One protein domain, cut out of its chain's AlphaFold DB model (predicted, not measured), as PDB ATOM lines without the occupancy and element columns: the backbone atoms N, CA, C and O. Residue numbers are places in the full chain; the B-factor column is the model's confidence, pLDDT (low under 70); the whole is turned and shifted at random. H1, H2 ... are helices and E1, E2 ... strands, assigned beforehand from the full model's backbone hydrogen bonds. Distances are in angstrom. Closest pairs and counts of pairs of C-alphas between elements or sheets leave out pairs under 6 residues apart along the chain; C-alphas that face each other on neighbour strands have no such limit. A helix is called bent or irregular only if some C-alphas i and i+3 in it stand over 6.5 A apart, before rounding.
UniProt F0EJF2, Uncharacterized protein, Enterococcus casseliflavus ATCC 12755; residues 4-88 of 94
ATOM      1  N   GLN A   4     153.640 140.306 132.589       91.31
ATOM      2  CA  GLN A   4     153.387 141.746 132.713       91.31
ATOM      3  C   GLN A   4     152.827 142.131 134.087       91.31
ATOM      4  O   GLN A   4     153.242 143.129 134.675       91.31
ATOM      5  N   LYS A   5     151.910 141.329 134.640       91.88
ATOM      6  CA  LYS A   5     151.381 141.577 135.983       91.88
ATOM      7  C   LYS A   5     152.446 141.340 137.056       91.88
ATOM      8  O   LYS A   5     152.575 142.163 137.957       91.88
ATOM      9  N   ALA A   6     153.228 140.269 136.931       91.81
ATOM     10  CA  ALA A   6     154.312 139.968 137.867       91.81
ATOM     11  C   ALA A   6     155.403 141.057 137.865       91.81
ATOM     12  O   ALA A   6     155.884 141.455 138.922       91.81
ATOM     13  N   LEU A   7     155.737 141.596 136.689       91.75
ATOM     14  CA  LEU A   7     156.647 142.731 136.527       91.75
ATOM     15  C   LEU A   7     156.187 143.969 137.303       91.75
ATOM     16  O   LEU A   7     156.970 144.584 138.028       91.75
ATOM     17  N   ILE A   8     154.910 144.333 137.167       90.31
ATOM     18  CA  ILE A   8     154.335 145.469 137.895       90.31
ATOM     19  C   ILE A   8     154.426 145.215 139.403       90.31
ATOM     20  O   ILE A   8     154.884 146.079 140.143       90.31
ATOM     21  N   GLU A   9     154.063 144.018 139.865       90.88
ATOM     22  CA  GLU A   9     154.107 143.667 141.290       90.88
ATOM     23  C   GLU A   9     155.522 143.767 141.887       90.88
ATOM     24  O   GLU A   9     155.680 144.320 142.975       90.88
ATOM     25  N   LEU A  10     156.553 143.314 141.165       91.00
ATOM     26  CA  LEU A  10     157.949 143.422 141.608       91.00
ATOM     27  C   LEU A  10     158.457 144.870 141.640       91.00
ATOM     28  O   LEU A  10     159.282 145.222 142.482       91.00
ATOM     29  N   THR A  11     157.972 145.721 140.737       91.31
ATOM     30  CA  THR A  11     158.453 147.106 140.621       91.31
ATOM     31  C   THR A  11     157.727 148.105 141.516       91.31
ATOM     32  O   THR A  11     158.316 149.138 141.823       91.31
ATOM     33  N   ILE A  12     156.513 147.809 142.005       89.56
ATOM     34  CA  ILE A  12     155.755 148.716 142.896       89.56
ATOM     35  C   ILE A  12     156.571 149.119 144.128       89.56
ATOM     36  O   ILE A  12     156.603 150.295 144.487       89.56
ATOM     37  N   ASN A  13     157.240 148.157 144.763       83.00
ATOM     38  CA  ASN A  13     158.067 148.427 145.939       83.00
ATOM     39  C   ASN A  13     159.507 148.792 145.563       83.00
ATOM     40  O   ASN A  13     160.238 149.321 146.396       83.00
ATOM     41  N   GLY A  14     159.940 148.465 144.338       88.12
ATOM     42  CA  GLY A  14     161.317 148.629 143.864       88.12
ATOM     43  C   GLY A  14     162.354 147.790 144.618       88.12
ATOM     44  O   GLY A  14     163.513 147.780 144.225       88.12
ATOM     45  N   VAL A  15     161.957 147.082 145.675       94.81
ATOM     46  CA  VAL A  15     162.779 146.206 146.508       94.81
ATOM     47  C   VAL A  15     162.244 144.790 146.360       94.81
ATOM     48  O   VAL A  15     161.045 144.569 146.541       94.81
ATOM     49  N   VAL A  16     163.122 143.843 146.036       95.44
ATOM     50  CA  VAL A  16     162.756 142.436 145.838       95.44
ATOM     51  C   VAL A  16     163.632 141.508 146.668       95.44
ATOM     52  O   VAL A  16     164.835 141.727 146.808       95.44
ATOM     53  N   THR A  17     163.032 140.445 147.194       95.69
ATOM     54  CA  THR A  17     163.757 139.390 147.914       95.69
ATOM     55  C   THR A  17     164.320 138.342 146.956       95.69
ATOM     56  O   THR A  17     163.846 138.186 145.825       95.69
ATOM     57  N   CYS A  18     165.296 137.553 147.419       95.38
ATOM     58  CA  CYS A  18     165.792 136.399 146.662       95.38
ATOM     59  C   CYS A  18     164.662 135.415 146.329       95.38
ATOM     60  O   CYS A  18     164.608 134.904 145.213       95.38
ATOM     61  N   LYS A  19     163.704 135.223 147.244       95.81
ATOM     62  CA  LYS A  19     162.524 134.397 146.985       95.81
ATOM     63  C   LYS A  19     161.684 134.920 145.817       95.81
ATOM     64  O   LYS A  19     161.339 134.149 144.933       95.81
ATOM     65  N   GLN A  20     161.374 136.215 145.791       95.81
ATOM     66  CA  GLN A  20     160.575 136.803 144.711       95.81
ATOM     67  C   GLN A  20     161.271 136.691 143.350       95.81
ATOM     68  O   GLN A  20     160.613 136.428 142.346       95.81
ATOM     69  N   LEU A  21     162.597 136.852 143.317       95.75
ATOM     70  CA  LEU A  21     163.383 136.653 142.099       95.75
ATOM     71  C   LEU A  21     163.404 135.193 141.645       95.75
ATOM     72  O   LEU A  21     163.243 134.934 140.455       95.75
ATOM     73  N   ALA A  22     163.577 134.252 142.577       97.06
ATOM     74  CA  ALA A  22     163.520 132.825 142.278       97.06
ATOM     75  C   ALA A  22     162.143 132.437 141.724       97.06
ATOM     76  O   ALA A  22     162.063 131.879 140.634       97.06
ATOM     77  N   ASP A  23     161.069 132.833 142.414       96.31
ATOM     78  CA  ASP A  23     159.692 132.557 142.006       96.31
ATOM     79  C   ASP A  23     159.400 133.158 140.610       96.31
ATOM     80  O   ASP A  23     158.740 132.524 139.781       96.31
ATOM     81  N   PHE A  24     159.915 134.360 140.311       95.81
ATOM     82  CA  PHE A  24     159.784 134.982 138.989       95.81
ATOM     83  C   PHE A  24     160.534 134.205 137.902       95.81
ATOM     84  O   PHE A  24     159.962 133.924 136.848       95.81
ATOM     85  N   TYR A  25     161.795 133.846 138.151       96.94
ATOM     86  CA  TYR A  25     162.614 133.086 137.207       96.94
ATOM     87  C   TYR A  25     161.986 131.721 136.904       96.94
ATOM     88  O   TYR A  25     161.753 131.386 135.743       96.94
ATOM     89  N   ASP A  26     161.631 130.959 137.937       97.19
ATOM     90  CA  ASP A  26     161.054 129.621 137.782       97.19
ATOM     91  C   ASP A  26     159.739 129.656 137.000       97.19
ATOM     92  O   ASP A  26     159.475 128.769 136.190       97.19
ATOM     93  N   THR A  27     158.937 130.708 137.190       97.31
ATOM     94  CA  THR A  27     157.648 130.854 136.502       97.31
ATOM     95  C   THR A  27     157.795 131.293 135.045       97.31
ATOM     96  O   THR A  27     157.011 130.854 134.206       97.31
ATOM     97  N   TYR A  28     158.745 132.185 134.737       96.88
ATOM     98  CA  TYR A  28     158.741 132.920 133.467       96.88
ATOM     99  C   TYR A  28     159.994 132.755 132.606       96.88
ATOM    100  O   TYR A  28     160.004 133.319 131.521       96.88
ATOM    101  N   HIS A  29     161.028 132.007 133.004       96.56
ATOM    102  CA  HIS A  29     162.269 131.928 132.209       96.56
ATOM    103  C   HIS A  29     162.087 131.380 130.778       96.56
ATOM    104  O   HIS A  29     162.900 131.680 129.907       96.56
ATOM    105  N   GLU A  30     161.026 130.608 130.518       96.00
ATOM    106  CA  GLU A  30     160.661 130.126 129.174       96.00
ATOM    107  C   GLU A  30     159.667 131.048 128.440       96.00
ATOM    108  O   GLU A  30     159.325 130.803 127.281       96.00
ATOM    109  N   ASP A  31     159.175 132.106 129.092       97.06
ATOM    110  CA  ASP A  31     158.257 133.065 128.483       97.06
ATOM    111  C   ASP A  31     158.985 133.899 127.418       97.06
ATOM    112  O   ASP A  31     160.111 134.368 127.602       97.06
ATOM    113  N   LYS A  32     158.323 134.129 126.284       95.88
ATOM    114  CA  LYS A  32     158.872 134.919 125.175       95.88
ATOM    115  C   LYS A  32     159.206 136.366 125.571       95.88
ATOM    116  O   LYS A  32     160.079 136.963 124.952       95.88
ATOM    117  N   GLU A  33     158.509 136.932 126.560       95.62
ATOM    118  CA  GLU A  33     158.720 138.299 127.057       95.62
ATOM    119  C   GLU A  33     159.775 138.346 128.181       95.62
ATOM    120  O   GLU A  33     160.070 139.415 128.713       95.62
ATOM    121  N   PHE A  34     160.371 137.208 128.565       95.94
ATOM    122  CA  PHE A  34     161.286 137.129 129.705       95.94
ATOM    123  C   PHE A  34     162.534 137.999 129.553       95.94
ATOM    124  O   PHE A  34     162.953 138.654 130.504       95.94
ATOM    125  N   THR A  35     163.118 138.049 128.356       94.94
ATOM    126  CA  THR A  35     164.320 138.866 128.121       94.94
ATOM    127  C   THR A  35     164.018 140.356 128.299       94.94
ATOM    128  O   THR A  35     164.776 141.062 128.966       94.94
ATOM    129  N   ASP A  36     162.877 140.818 127.783       94.50
ATOM    130  CA  ASP A  36     162.425 142.205 127.940       94.50
ATOM    131  C   ASP A  36     162.112 142.519 129.410       94.50
ATOM    132  O   ASP A  36     162.452 143.587 129.925       94.50
ATOM    133  N   ALA A  37     161.516 141.555 130.116       94.56
ATOM    134  CA  ALA A  37     161.235 141.644 131.540       94.56
ATOM    135  C   ALA A  37     162.516 141.808 132.376       94.56
ATOM    136  O   ALA A  37     162.567 142.653 133.270       94.56
ATOM    137  N   VAL A  38     163.561 141.032 132.074       94.69
ATOM    138  CA  VAL A  38     164.864 141.130 132.745       94.69
ATOM    139  C   VAL A  38     165.515 142.487 132.488       94.69
ATOM    140  O   VAL A  38     165.994 143.106 133.442       94.69
ATOM    141  N   ASP A  39     165.525 142.983 131.245       94.06
ATOM    142  CA  ASP A  39     166.121 144.294 130.953       94.06
ATOM    143  C   ASP A  39     165.379 145.421 131.681       94.06
ATOM    144  O   ASP A  39     166.019 146.278 132.296       94.06
ATOM    145  N   PHE A  40     164.046 145.371 131.724       93.56
ATOM    146  CA  PHE A  40     163.253 146.325 132.496       93.56
ATOM    147  C   PHE A  40     163.577 146.260 133.996       93.56
ATOM    148  O   PHE A  40     163.958 147.268 134.596       93.56
ATOM    149  N   LEU A  41     163.505 145.068 134.600       92.94
ATOM    150  CA  LEU A  41     163.788 144.882 136.025       92.94
ATOM    151  C   LEU A  41     165.215 145.312 136.381       92.94
ATOM    152  O   LEU A  41     165.409 145.952 137.412       92.94
ATOM    153  N   SER A  42     166.199 145.071 135.511       90.69
ATOM    154  CA  SER A  42     167.598 145.451 135.747       90.69
ATOM    155  C   SER A  42     167.789 146.929 136.121       90.69
ATOM    156  O   SER A  42     168.727 147.261 136.843       90.69
ATOM    157  N   GLY A  43     166.911 147.821 135.650       89.88
ATOM    158  CA  GLY A  43     166.937 149.249 135.976       89.88
ATOM    159  C   GLY A  43     165.958 149.680 137.071       89.88
ATOM    160  O   GLY A  43     166.032 150.825 137.521       89.88
ATOM    161  N   SER A  44     165.043 148.803 137.483       92.12
ATOM    162  CA  SER A  44     163.864 149.163 138.280       92.12
ATOM    163  C   SER A  44     163.805 148.523 139.664       92.12
ATOM    164  O   SER A  44     163.004 148.972 140.480       92.12
ATOM    165  N   ILE A  45     164.634 147.515 139.947       93.94
ATOM    166  CA  ILE A  45     164.648 146.833 141.245       93.94
ATOM    167  C   ILE A  45     165.990 146.955 141.973       93.94
ATOM    168  O   ILE A  45     167.052 147.127 141.372       93.94
ATOM    169  N   VAL A  46     165.931 146.822 143.292       95.19
ATOM    170  CA  VAL A  46     167.069 146.579 144.174       95.19
ATOM    171  C   VAL A  46     166.827 145.291 144.955       95.19
ATOM    172  O   VAL A  46     165.703 144.990 145.350       95.19
ATOM    173  N   ILE A  47     167.883 144.514 145.155       94.81
ATOM    174  CA  ILE A  47     167.820 143.205 145.797       94.81
ATOM    175  C   ILE A  47     168.049 143.388 147.294       94.81
ATOM    176  O   ILE A  47     169.065 143.956 147.707       94.81
ATOM    177  N   ASP A  48     167.106 142.915 148.099       95.50
ATOM    178  CA  ASP A  48     167.159 143.002 149.554       95.50
ATOM    179  C   ASP A  48     168.098 141.938 150.138       95.50
ATOM    180  O   ASP A  48     167.727 140.783 150.354       95.50
ATOM    181  N   MET A  49     169.347 142.334 150.391       93.19
ATOM    182  CA  MET A  49     170.324 141.471 151.052       93.19
ATOM    183  C   MET A  49     170.191 141.500 152.577       93.19
ATOM    184  O   MET A  49     170.829 140.677 153.233       93.19
ATOM    185  N   GLY A  50     169.428 142.437 153.151       93.62
ATOM    186  CA  GLY A  50     169.104 142.454 154.578       93.62
ATOM    187  C   GLY A  50     168.189 141.283 154.914       93.62
ATOM    188  O   GLY A  50     168.529 140.444 155.744       93.62
ATOM    189  N   GLN A  51     167.120 141.135 154.134       94.06
ATOM    190  CA  GLN A  51     166.179 140.024 154.242       94.06
ATOM    191  C   GLN A  51     166.858 138.651 154.092       94.06
ATOM    192  O   GLN A  51     166.611 137.751 154.892       94.06
ATOM    193  N   LEU A  52     167.781 138.502 153.135       95.00
ATOM    194  CA  LEU A  52     168.565 137.272 152.970       95.00
ATOM    195  C   LEU A  52     169.470 136.979 154.181       95.00
ATOM    196  O   LEU A  52     169.648 135.823 154.564       95.00
ATOM    197  N   LYS A  53     170.078 138.013 154.776       94.00
ATOM    198  CA  LYS A  53     170.911 137.848 155.976       94.00
ATOM    199  C   LYS A  53     170.067 137.426 157.170       94.00
ATOM    200  O   LYS A  53     170.502 136.549 157.906       94.00
ATOM    201  N   ASP A  54     168.884 138.005 157.341       95.00
ATOM    202  CA  ASP A  54     167.962 137.620 158.412       95.00
ATOM    203  C   ASP A  54     167.536 136.152 158.280       95.00
ATOM    204  O   ASP A  54     167.547 135.417 159.268       95.00
ATOM    205  N   GLU A  55     167.258 135.686 157.056       94.88
ATOM    206  CA  GLU A  55     167.015 134.264 156.792       94.88
ATOM    207  C   GLU A  55     168.230 133.393 157.119       94.88
ATOM    208  O   GLU A  55     168.084 132.369 157.789       94.88
ATOM    209  N   LEU A  56     169.432 133.803 156.697       95.06
ATOM    210  CA  LEU A  56     170.665 133.091 157.024       95.06
ATOM    211  C   LEU A  56     170.848 132.987 158.541       95.06
ATOM    212  O   LEU A  56     171.077 131.887 159.035       95.06
ATOM    213  N   TYR A  57     170.715 134.089 159.284       93.69
ATOM    214  CA  TYR A  57     170.876 134.112 160.741       93.69
ATOM    215  C   TYR A  57     169.855 133.238 161.471       93.69
ATOM    216  O   TYR A  57     170.183 132.664 162.508       93.69
ATOM    217  N   ALA A  58     168.640 133.121 160.937       95.44
ATOM    218  CA  ALA A  58     167.609 132.245 161.480       95.44
ATOM    219  C   ALA A  58     167.780 130.768 161.072       95.44
ATOM    220  O   ALA A  58     167.109 129.899 161.632       95.44
ATOM    221  N   SER A  59     168.648 130.469 160.102       93.56
ATOM    222  CA  SER A  59     168.855 129.120 159.574       93.56
ATOM    223  C   SER A  59     169.937 128.333 160.322       93.56
ATOM    224  O   SER A  59     170.853 128.888 160.937       93.56
ATOM    225  N   GLU A  60     169.889 127.007 160.181       92.88
ATOM    226  CA  GLU A  60     170.944 126.096 160.650       92.88
ATOM    227  C   GLU A  60     172.292 126.336 159.944       92.88
ATOM    228  O   GLU A  60     173.348 125.971 160.459       92.88
ATOM    229  N   ASP A  61     172.265 126.993 158.782       90.19
ATOM    230  CA  ASP A  61     173.445 127.313 157.986       90.19
ATOM    231  C   ASP A  61     174.194 128.562 158.491       90.19
ATOM    232  O   ASP A  61     175.292 128.837 158.011       90.19
ATOM    233  N   SER A  62     173.658 129.300 159.477       91.69
ATOM    234  CA  SER A  62     174.231 130.559 160.001       91.69
ATOM    235  C   SER A  62     175.693 130.463 160.456       91.69
ATOM    236  O   SER A  62     176.432 131.446 160.398       91.69
ATOM    237  N   HIS A  63     176.124 129.285 160.909       90.88
ATOM    238  CA  HIS A  63     177.491 129.030 161.372       90.88
ATOM    239  C   HIS A  63     178.413 128.446 160.296       90.88
ATOM    240  O   HIS A  63     179.603 128.262 160.550       90.88
ATOM    241  N   VAL A  64     177.867 128.115 159.125       92.50
ATOM    242  CA  VAL A  64     178.551 127.329 158.091       92.50
ATOM    243  C   VAL A  64     178.676 128.103 156.783       92.50
ATOM    244  O   VAL A  64     179.689 127.960 156.106       92.50
ATOM    245  N   LEU A  65     177.675 128.916 156.435       93.25
ATOM    246  CA  LEU A  65     177.585 129.606 155.150       93.25
ATOM    247  C   LEU A  65     177.659 131.127 155.303       93.25
ATOM    248  O   LEU A  65     177.091 131.716 156.222       93.25
ATOM    249  N   GLY A  66     178.295 131.780 154.333       93.19
ATOM    250  CA  GLY A  66     178.112 133.204 154.071       93.19
ATOM    251  C   GLY A  66     176.824 133.484 153.287       93.19
ATOM    252  O   GLY A  66     176.256 132.600 152.652       93.19
ATOM    253  N   ALA A  67     176.382 134.748 153.253       90.94
ATOM    254  CA  ALA A  67     175.140 135.144 152.570       90.94
ATOM    255  C   ALA A  67     175.093 134.735 151.083       90.94
ATOM    256  O   ALA A  67     174.052 134.316 150.588       90.94
ATOM    257  N   VAL A  68     176.219 134.813 150.369       91.62
ATOM    258  CA  VAL A  68     176.290 134.391 148.959       91.62
ATOM    259  C   VAL A  68     176.108 132.879 148.819       91.62
ATOM    260  O   VAL A  68     175.363 132.437 147.950       91.62
ATOM    261  N   GLU A  69     176.744 132.087 149.683       94.75
ATOM    262  CA  GLU A  69     176.633 130.623 149.668       94.75
ATOM    263  C   GLU A  69     175.224 130.178 150.075       94.75
ATOM    264  O   GLU A  69     174.655 129.273 149.471       94.75
ATOM    265  N   PHE A  70     174.626 130.869 151.048       95.38
ATOM    266  CA  PHE A  70     173.236 130.674 151.441       95.38
ATOM    267  C   PHE A  70     172.277 130.949 150.277       95.38
ATOM    268  O   PHE A  70     171.433 130.111 149.971       95.38
ATOM    269  N   MET A  71     172.458 132.065 149.559       95.44
ATOM    270  CA  MET A  71     171.675 132.376 148.359       95.44
ATOM    271  C   MET A  71     171.849 131.316 147.268       95.44
ATOM    272  O   MET A  71     170.866 130.900 146.668       95.44
ATOM    273  N   GLN A  72     173.073 130.848 147.020       95.50
ATOM    274  CA  GLN A  72     173.331 129.799 146.029       95.50
ATOM    275  C   GLN A  72     172.678 128.466 146.405       95.50
ATOM    276  O   GLN A  72     172.170 127.769 145.529       95.50
ATOM    277  N   LYS A  73     172.672 128.119 147.697       96.06
ATOM    278  CA  LYS A  73     172.084 126.878 148.205       96.06
ATOM    279  C   LYS A  73     170.554 126.906 148.195       96.06
ATOM    280  O   LYS A  73     169.943 125.923 147.788       96.06
ATOM    281  N   HIS A  74     169.946 128.005 148.644       96.06
ATOM    282  CA  HIS A  74     168.497 128.086 148.885       96.06
ATOM    283  C   HIS A  74     167.716 128.795 147.774       96.06
ATOM    284  O   HIS A  74     166.532 128.525 147.598       96.06
ATOM    285  N   TYR A  75     168.372 129.645 146.983       97.12
ATOM    286  CA  TYR A  75     167.761 130.409 145.889       97.12
ATOM    287  C   TYR A  75     168.579 130.338 144.587       97.12
ATOM    288  O   TYR A  75     168.913 131.380 144.011       97.12
ATOM    289  N   PRO A  76     168.887 129.135 144.063       97.31
ATOM    290  CA  PRO A  76     169.673 128.992 142.837       97.31
ATOM    291  C   PRO A  76     169.039 129.723 141.641       97.31
ATOM    292  O   PRO A  76     169.749 130.355 140.862       97.31
ATOM    293  N   SER A  77     167.709 129.735 141.529       97.94
ATOM    294  CA  SER A  77     166.997 130.459 140.466       97.94
ATOM    295  C   SER A  77     167.115 131.979 140.589       97.94
ATOM    296  O   SER A  77     167.201 132.678 139.581       97.94
ATOM    297  N   ALA A  78     167.208 132.511 141.812       96.69
ATOM    298  CA  ALA A  78     167.508 133.927 142.005       96.69
ATOM    299  C   ALA A  78     168.925 134.257 141.527       96.69
ATOM    300  O   ALA A  78     169.127 135.294 140.904       96.69
ATOM    301  N   VAL A  79     169.896 133.367 141.766       96.81
ATOM    302  CA  VAL A  79     171.262 133.527 141.244       96.81
ATOM    303  C   VAL A  79     171.251 133.560 139.718       96.81
ATOM    304  O   VAL A  79     171.832 134.476 139.142       96.81
ATOM    305  N   LEU A  80     170.527 132.637 139.073       97.06
ATOM    306  CA  LEU A  80     170.371 132.630 137.616       97.06
ATOM    307  C   LEU A  80     169.786 133.952 137.110       97.06
ATOM    308  O   LEU A  80     170.339 134.544 136.190       97.06
ATOM    309  N   PHE A  81     168.729 134.461 137.748       96.38
ATOM    310  CA  PHE A  81     168.152 135.758 137.396       96.38
ATOM    311  C   PHE A  81     169.157 136.910 137.550       96.38
ATOM    312  O   PHE A  81     169.319 137.731 136.648       96.38
ATOM    313  N   ILE A  82     169.861 136.970 138.684       94.81
ATOM    314  CA  ILE A  82     170.861 138.007 138.970       94.81
ATOM    315  C   ILE A  82     171.998 137.963 137.949       94.81
ATOM    316  O   ILE A  82     172.519 139.011 137.562       94.81
ATOM    317  N   ASP A  83     172.378 136.773 137.490       95.81
ATOM    318  CA  ASP A  83     173.433 136.615 136.500       95.81
ATOM    319  C   ASP A  83     173.056 137.125 135.109       95.81
ATOM    320  O   ASP A  83     173.946 137.558 134.374       95.81
ATOM    321  N   LEU A  84     171.758 137.207 134.800       95.56
ATOM    322  CA  LEU A  84     171.256 137.872 133.595       95.56
ATOM    323  C   LEU A  84     171.316 139.405 133.685       95.56
ATOM    324  O   LEU A  84     171.335 140.080 132.657       95.56
ATOM    325  N   ILE A  85     171.378 139.978 134.892       94.12
ATOM    326  CA  ILE A  85     171.515 141.426 135.077       94.12
ATOM    327  C   ILE A  85     172.981 141.838 134.841       94.12
ATOM    328  O   ILE A  85     173.884 141.290 135.493       94.12
ATOM    329  N   PRO A  86     173.264 142.846 133.989       93.00
ATOM    330  CA  PRO A  86     174.608 143.408 133.845       93.00
ATOM    331  C   PRO A  86     175.179 143.863 135.193       93.00
ATOM    332  O   PRO A  86     174.471 144.472 135.995       93.00
ATOM    333  N   LYS A  87     176.455 143.573 135.470       90.88
ATOM    334  CA  LYS A  87     177.062 143.783 136.802       90.88
ATOM    335  C   LYS A  87     176.913 145.220 137.310       90.88
ATOM    336  O   LYS A  87     176.668 145.418 138.493       90.88
ATOM    337  N   GLU A  88     177.013 146.199 136.421       92.06
ATOM    338  CA  GLU A  88     176.866 147.633 136.683       92.06
ATOM    339  C   GLU A  88     175.426 148.072 136.994       92.06
ATOM    340  O   GLU A  88     175.220 149.135 137.581       92.06
TER     341      GLU A  88
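Overview. This is residues 4 to 88 of the 94 residues of an uncharacterized protein of Enterococcus casseliflavus ATCC 12755 (UniProt F0EJF2). An elongated body of short helices, in which H7 crosses H2 near the middle, while H1 and H3 run side by side toward one end and H4, H5 and H6 make a smaller group at the other end. The three-residue strand E1 leads from the first group to the second, and H6 leads back to H7. The printed part has 85 residues with seven named helices and one named strand, in the order H1, H2, H3, E1, H4, H5, H6, H7; it is mostly helix, and E1 pairs with no named strand. It is compact, with a radius of gyration of the C-alphas of 13.1 A, and its C-alphas span 40 by 24 by 24 A along the three main axes.

Arrangement. H1, residues 4 to 12, is close to but not clearly touching H2, residues 18 to 28; the closest C-alphas, those of Ala 6 and Phe 24, are 7.5 A apart, and the two run opposite ways at a shallow tilt of 15 degrees. H1 touches H3, residues 34 to 44, at a shallow tilt of 14 degrees, the same way, and their closest C-alphas are those of Thr 11 and Ser 44, 6.2 A apart. After H3 comes E1, residues 46 to 48, of which 46 to 47 pair in parallel with residues 15 to 16, a stretch too short to be named. H4, residues 49 to 58, follows E1 with no residue between, and the two meet only through their link. H5, residues 60 to 63, is close to but not clearly touching H4; the closest C-alphas, those of Leu 56 and Ser 62, are 5.3 A apart. H6, residues 67 to 74, touches H4, with the closest C-alphas, those of Lys 53 and Ala 67, 6.1 A apart; their tilt of 71 degrees is only just about perpendicular. H7, residues 76 to 84, touches H2 with 18 pairs of C-alphas within 8 A, the closest being those of Ala 22 and Ala 78 at 4.1 A; they stand about perpendicular, at 78 degrees. H6 and H7 touch only at the corner by their link, and only just, with 3 pairs of C-alphas within 8 A, the closest being those of Gln 72 and Val 79 at 6.4 A. Among the pairs that stay apart are H1 and H4, H3 and H6, and H4 and H7. In H1, H2, H4, H6 and H7 every O i to N i+4 pair is within hydrogen-bond range, in H3 6 of 7 are, and H5 is too short for such a pair.

Along the chain. H1 begins at C-alpha 4, (153.387, 141.746, 132.713), and is 12.6 A long from first to last C-alpha. H2 measures 15.4 A and H3 15.0 A. E1 measures 6.5 A and begins at C-alpha 46, (167.069, 146.579, 144.174). H4 is 14.2 A long, H6 10.4 A and H7 12.9 A, the last ending at C-alpha 84, (171.256, 137.872, 133.595). H5 is irregular: C-alphas 60 and 63 are 7.2 A apart, against about 5 A in a regular helix.

Size, cuts and confidence. The two C-alphas farthest apart, those of Lys 32 and His 63, are 41.1 A apart, and the first and last printed C-alphas, those of Gln 4 and Glu 88, are 24.5 A apart. The printed part has no cut, and each link between consecutive named elements is tight. The mean pLDDT of the printed part of this model is 94.1, and no printed residue is under 70.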